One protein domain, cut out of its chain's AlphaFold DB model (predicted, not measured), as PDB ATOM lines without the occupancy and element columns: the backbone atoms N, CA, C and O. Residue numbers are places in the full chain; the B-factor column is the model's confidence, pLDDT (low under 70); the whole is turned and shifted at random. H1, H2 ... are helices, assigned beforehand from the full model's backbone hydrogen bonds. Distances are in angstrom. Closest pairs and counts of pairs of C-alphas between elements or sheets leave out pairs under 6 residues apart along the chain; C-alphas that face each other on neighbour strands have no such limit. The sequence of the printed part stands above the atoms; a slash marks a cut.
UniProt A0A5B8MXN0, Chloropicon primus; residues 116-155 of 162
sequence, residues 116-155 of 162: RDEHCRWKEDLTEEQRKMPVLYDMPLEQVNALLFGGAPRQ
ATOM      1  N   ARG A 116     -15.065 -17.137  -1.124       85.69
ATOM      2  CA  ARG A 116     -16.283 -17.932  -0.998       85.69
ATOM      3  C   ARG A 116     -16.854 -17.781   0.408       85.69
ATOM      4  O   ARG A 116     -16.207 -18.179   1.371       85.69
ATOM      5  N   ASP A 117     -18.075 -17.269   0.507       86.88
ATOM      6  CA  ASP A 117     -18.846 -17.286   1.751       86.88
ATOM      7  C   ASP A 117     -19.714 -18.559   1.861       86.88
ATOM      8  O   ASP A 117     -19.685 -19.437   0.997       86.88
ATOM      9  N   GLU A 118     -20.490 -18.678   2.940       86.44
ATOM     10  CA  GLU A 118     -21.396 -19.817   3.174       86.44
ATOM     11  C   GLU A 118     -22.535 -19.912   2.140       86.44
ATOM     12  O   GLU A 118     -23.111 -20.982   1.939       86.44
ATOM     13  N   HIS A 119     -22.862 -18.808   1.467       86.06
ATOM     14  CA  HIS A 119     -23.989 -18.719   0.540       86.06
ATOM     15  C   HIS A 119     -23.568 -18.859  -0.924       86.06
ATOM     16  O   HIS A 119     -24.433 -19.026  -1.788       86.06
ATOM     17  N   CYS A 120     -22.269 -18.809  -1.207       87.75
ATOM     18  CA  CYS A 120     -21.725 -18.908  -2.544       87.75
ATOM     19  C   CYS A 120     -21.909 -20.324  -3.097       87.75
ATOM     20  O   CYS A 120     -21.502 -21.316  -2.484       87.75
ATOM     21  N   ARG A 121     -22.531 -20.423  -4.274       87.44
ATOM     22  CA  ARG A 121     -22.867 -21.706  -4.907       87.44
ATOM     23  C   ARG A 121     -22.109 -21.844  -6.205       87.44
ATOM     24  O   ARG A 121     -22.468 -21.198  -7.185       87.44
ATOM     25  N   TRP A 122     -21.105 -22.709  -6.250       87.25
ATOM     26  CA  TRP A 122     -20.402 -22.965  -7.502       87.25
ATOM     27  C   TRP A 122     -21.089 -24.052  -8.319       87.25
ATOM     28  O   TRP A 122     -21.963 -24.785  -7.847       87.25
ATOM     29  N   LYS A 123     -20.678 -24.178  -9.582       83.94
ATOM     30  CA  LYS A 123     -21.219 -25.192 -10.490       83.94
ATOM     31  C   LYS A 123     -20.979 -26.617  -9.971       83.94
ATOM     32  O   LYS A 123     -21.779 -27.521 -10.234       83.94
ATOM     33  N   GLU A 124     -19.884 -26.824  -9.243       83.25
ATOM     34  CA  GLU A 124     -19.539 -28.100  -8.618       83.25
ATOM     35  C   GLU A 124     -20.514 -28.490  -7.499       83.25
ATOM     36  O   GLU A 124     -20.781 -29.679  -7.346       83.25
ATOM     37  N   ASP A 125     -21.090 -27.509  -6.795       83.56
ATOM     38  CA  ASP A 125     -21.988 -27.712  -5.649       83.56
ATOM     39  C   ASP A 125     -23.453 -27.963  -6.067       83.56
ATOM     40  O   ASP A 125     -24.308 -28.299  -5.245       83.56
ATOM     41  N   LEU A 126     -23.775 -27.801  -7.356       84.25
ATOM     42  CA  LEU A 126     -25.107 -28.074  -7.898       84.25
ATOM     43  C   LEU A 126     -25.385 -29.581  -7.940       84.25
ATOM     44  O   LEU A 126     -24.598 -30.360  -8.480       84.25
ATOM     45  N   THR A 127     -26.563 -29.979  -7.456       85.38
ATOM     46  CA  THR A 127     -27.060 -31.357  -7.597       85.38
ATOM     47  C   THR A 127     -27.268 -31.705  -9.076       85.38
ATOM     48  O   THR A 127     -27.599 -30.835  -9.878       85.38
ATOM     49  N   GLU A 128     -27.161 -32.984  -9.446       83.44
ATOM     50  CA  GLU A 128     -27.380 -33.457 -10.824       83.44
ATOM     51  C   GLU A 128     -28.722 -32.999 -11.429       83.44
ATOM     52  O   GLU A 128     -28.783 -32.618 -12.595       83.44
ATOM     53  N   GLU A 129     -29.794 -32.926 -10.634       81.62
ATOM     54  CA  GLU A 129     -31.084 -32.369 -11.076       81.62
ATOM     55  C   GLU A 129     -31.020 -30.854 -11.347       81.62
ATOM     56  O   GLU A 129     -31.565 -30.363 -12.333       81.62
ATOM     57  N   GLN A 130     -30.284 -30.107 -10.520       80.06
ATOM     58  CA  GLN A 130     -30.070 -28.661 -10.677       80.06
ATOM     59  C   GLN A 130     -29.135 -28.321 -11.846       80.06
ATOM     60  O   GLN A 130     -29.080 -27.173 -12.279       80.06
ATOM     61  N   ARG A 131     -28.389 -29.302 -12.367       77.19
ATOM     62  CA  ARG A 131     -27.605 -29.150 -13.601       77.19
ATOM     63  C   ARG A 131     -28.472 -29.261 -14.854       77.19
ATOM     64  O   ARG A 131     -28.149 -28.635 -15.857       77.19
ATOM     65  N   LYS A 132     -29.561 -30.038 -14.801       80.44
ATOM     66  CA  LYS A 132     -30.488 -30.253 -15.930       80.44
ATOM     67  C   LYS A 132     -31.388 -29.042 -16.193       80.44
ATOM     68  O   LYS A 132     -31.767 -28.806 -17.335       80.44
ATOM     69  N   MET A 133     -31.709 -28.269 -15.154       76.50
ATOM     70  CA  MET A 133     -32.430 -26.998 -15.245       76.50
ATOM     71  C   MET A 133     -31.604 -25.925 -14.525       76.50
ATOM     72  O   MET A 133     -31.453 -26.034 -13.309       76.50
ATOM     73  N   PRO A 134     -31.055 -24.913 -15.225       69.25
ATOM     74  CA  PRO A 134     -30.042 -24.039 -14.647       69.25
ATOM     75  C   PRO A 134     -30.633 -23.190 -13.520       69.25
ATOM     76  O   PRO A 134     -31.424 -22.274 -13.745       69.25
ATOM     77  N   VAL A 135     -30.235 -23.507 -12.291       80.00
ATOM     78  CA  VAL A 135     -30.443 -22.652 -11.118       80.00
ATOM     79  C   VAL A 135     -29.339 -21.594 -11.109       80.00
ATOM     80  O   VAL A 135     -28.221 -21.885 -11.528       80.00
ATOM     81  N   LEU A 136     -29.630 -20.380 -10.635       85.88
ATOM     82  CA  LEU A 136     -28.613 -19.337 -10.479       85.88
ATOM     83  C   LEU A 136     -27.467 -19.845  -9.582       85.88
ATOM     84  O   LEU A 136     -27.722 -20.376  -8.496       85.88
ATOM     85  N   TYR A 137     -26.233 -19.702 -10.065       88.56
ATOM     86  CA  TYR A 137     -24.998 -20.083  -9.382       88.56
ATOM     87  C   TYR A 137     -23.913 -19.031  -9.650       88.56
ATOM     88  O   TYR A 137     -23.972 -18.316 -10.654       88.56
ATOM     89  N   ASP A 138     -22.929 -18.954  -8.762       88.50
ATOM     90  CA  ASP A 138     -21.843 -17.983  -8.820       88.50
ATOM     91  C   ASP A 138     -20.699 -18.496  -9.693       88.50
ATOM     92  O   ASP A 138     -20.273 -19.653  -9.612       88.50
ATOM     93  N   MET A 139     -20.187 -17.617 -10.550       87.31
ATOM     94  CA  MET A 139     -19.044 -17.915 -11.401       87.31
ATOM     95  C   MET A 139     -17.740 -17.591 -10.652       87.31
ATOM     96  O   MET A 139     -17.601 -16.467 -10.168       87.31
ATOM     97  N   PRO A 140     -16.765 -18.521 -10.583       87.12
ATOM     98  CA  PRO A 140     -15.468 -18.249  -9.970       87.12
ATOM     99  C   PRO A 140     -14.762 -17.064 -10.633       87.12
ATOM    100  O   PRO A 140     -14.832 -16.891 -11.856       87.12
ATOM    101  N   LEU A 141     -14.042 -16.275  -9.833       85.75
ATOM    102  CA  LEU A 141     -13.360 -15.062 -10.291       85.75
ATOM    103  C   LEU A 141     -12.405 -15.341 -11.460       85.75
ATOM    104  O   LEU A 141     -12.263 -14.515 -12.359       85.75
ATOM    105  N   GLU A 142     -11.783 -16.518 -11.491       84.62
ATOM    106  CA  GLU A 142     -10.890 -16.934 -12.569       84.62
ATOM    107  C   GLU A 142     -11.624 -17.060 -13.905       84.62
ATOM    108  O   GLU A 142     -11.092 -16.657 -14.939       84.62
ATOM    109  N   GLN A 143     -12.848 -17.599 -13.890       86.69
ATOM    110  CA  GLN A 143     -13.672 -17.740 -15.091       86.69
ATOM    111  C   GLN A 143     -14.174 -16.376 -15.566       86.69
ATOM    112  O   GLN A 143     -14.101 -16.088 -16.760       86.69
ATOM    113  N   VAL A 144     -14.614 -15.517 -14.640       88.12
ATOM    114  CA  VAL A 144     -15.042 -14.148 -14.967       88.12
ATOM    115  C   VAL A 144     -13.889 -13.356 -15.584       88.12
ATOM    116  O   VAL A 144     -14.062 -12.737 -16.632       88.12
ATOM    117  N   ASN A 145     -12.698 -13.413 -14.983       88.62
ATOM    118  CA  ASN A 145     -11.513 -12.711 -15.475       88.62
ATOM    119  C   ASN A 145     -11.097 -13.212 -16.872       88.62
ATOM    120  O   ASN A 145     -10.822 -12.415 -17.767       88.62
ATOM    121  N   ALA A 146     -11.121 -14.531 -17.087       88.44
ATOM    122  CA  ALA A 146     -10.825 -15.127 -18.387       88.44
ATOM    123  C   ALA A 146     -11.809 -14.688 -19.481       88.44
ATOM    124  O   ALA A 146     -11.396 -14.378 -20.598       88.44
ATOM    125  N   LEU A 147     -13.101 -14.628 -19.153       89.25
ATOM    126  CA  LEU A 147     -14.146 -14.204 -20.083       89.25
ATOM    127  C   LEU A 147     -14.078 -12.708 -20.398       89.25
ATOM    128  O   LEU A 147     -14.245 -12.326 -21.552       89.25
ATOM    129  N   LEU A 148     -13.851 -11.866 -19.386       89.00
ATOM    130  CA  LEU A 148     -13.917 -10.413 -19.542       89.00
ATOM    131  C   LEU A 148     -12.635  -9.822 -20.144       89.00
ATOM    132  O   LEU A 148     -12.704  -8.865 -20.910       89.00
ATOM    133  N   PHE A 149     -11.473 -10.391 -19.811       89.56
ATOM    134  CA  PHE A 149     -10.165  -9.850 -20.199       89.56
ATOM    135  C   PHE A 149      -9.373 -10.769 -21.141       89.56
ATOM    136  O   PHE A 149      -8.238 -10.455 -21.492       89.56
ATOM    137  N   GLY A 150      -9.938 -11.908 -21.557       81.69
ATOM    138  CA  GLY A 150      -9.301 -12.832 -22.506       81.69
ATOM    139  C   GLY A 150      -8.086 -13.586 -21.950       81.69
ATOM    140  O   GLY A 150      -7.330 -14.186 -22.715       81.69
ATOM    141  N   GLY A 151      -7.865 -13.563 -20.633       74.50
ATOM    142  CA  GLY A 151      -6.786 -14.310 -19.989       74.50
ATOM    143  C   GLY A 151      -7.074 -15.812 -19.976       74.50
ATOM    144  O   GLY A 151      -8.148 -16.237 -19.566       74.50
ATOM    145  N   ALA A 152      -6.124 -16.653 -20.391       68.56
ATOM    146  CA  ALA A 152      -6.298 -18.102 -20.277       68.56
ATOM    147  C   ALA A 152      -6.425 -18.515 -18.791       68.56
ATOM    148  O   ALA A 152      -5.628 -18.055 -17.964       68.56
ATOM    149  N   PRO A 153      -7.383 -19.389 -18.421       61.91
ATOM    150  CA  PRO A 153      -7.519 -19.843 -17.043       61.91
ATOM    151  C   PRO A 153      -6.248 -20.585 -16.619       61.91
ATOM    152  O   PRO A 153      -5.851 -21.582 -17.228       61.91
ATOM    153  N   ARG A 154      -5.588 -20.099 -15.562       63.53
ATOM    154  CA  ARG A 154      -4.380 -20.724 -15.015       63.53
ATOM    155  C   ARG A 154      -4.766 -22.081 -14.416       63.53
ATOM    156  O   ARG A 154      -5.385 -22.136 -13.356       63.53
ATOM    157  N   GLN A 155      -4.434 -23.180 -15.099       56.31
ATOM    158  CA  GLN A 155      -4.676 -24.535 -14.594       56.31
ATOM    159  C   GLN A 155      -3.914 -24.733 -13.278       56.31
ATOM    160  O   GLN A 155      -2.686 -24.788 -13.244       56.31
TER     161      GLN A 155
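This is residues 116 to 155 of the 162 residues of a protein of Chloropicon primus (UniProt A0A5B8MXN0). Look for little regular structure here: a loose, open chain holds two short helices, H1 and H2, at opposite ends of its longest axis, with a link strung between them. The first stretch, residues 116 to 127, leads into H1, and a tail, residues 150 to 155, follows H2. The printed part has 40 residues, 14 of them in H1 and then H2, with no named strand; its class is all helix. It is loose, with a radius of gyration of the C-alphas of 12.0 A, and spans 31 by 23 by 17 A.

Going along from Arg 116, you reach H1 at residues 128 to 132, then H2 at residues 141 to 149; the two are apart. In both, every O i to N i+4 pair is within hydrogen-bond range.

Find C-alpha 128 at (-27.380, -33.457, -10.824), where H1 begins. H2 runs 11.6 A from C-alpha 141 at (-13.360, -15.062, -10.291) to C-alpha 149 at (-10.165, -9.850, -20.199).

The two C-alphas farthest apart, those of Glu 129 and Phe 149, are 32.1 A apart. The printed part has no cut, and the link from H1 to H2, 8 residues, is short. Look for pLDDT under 70 at residue 134 and residues 152 to 155.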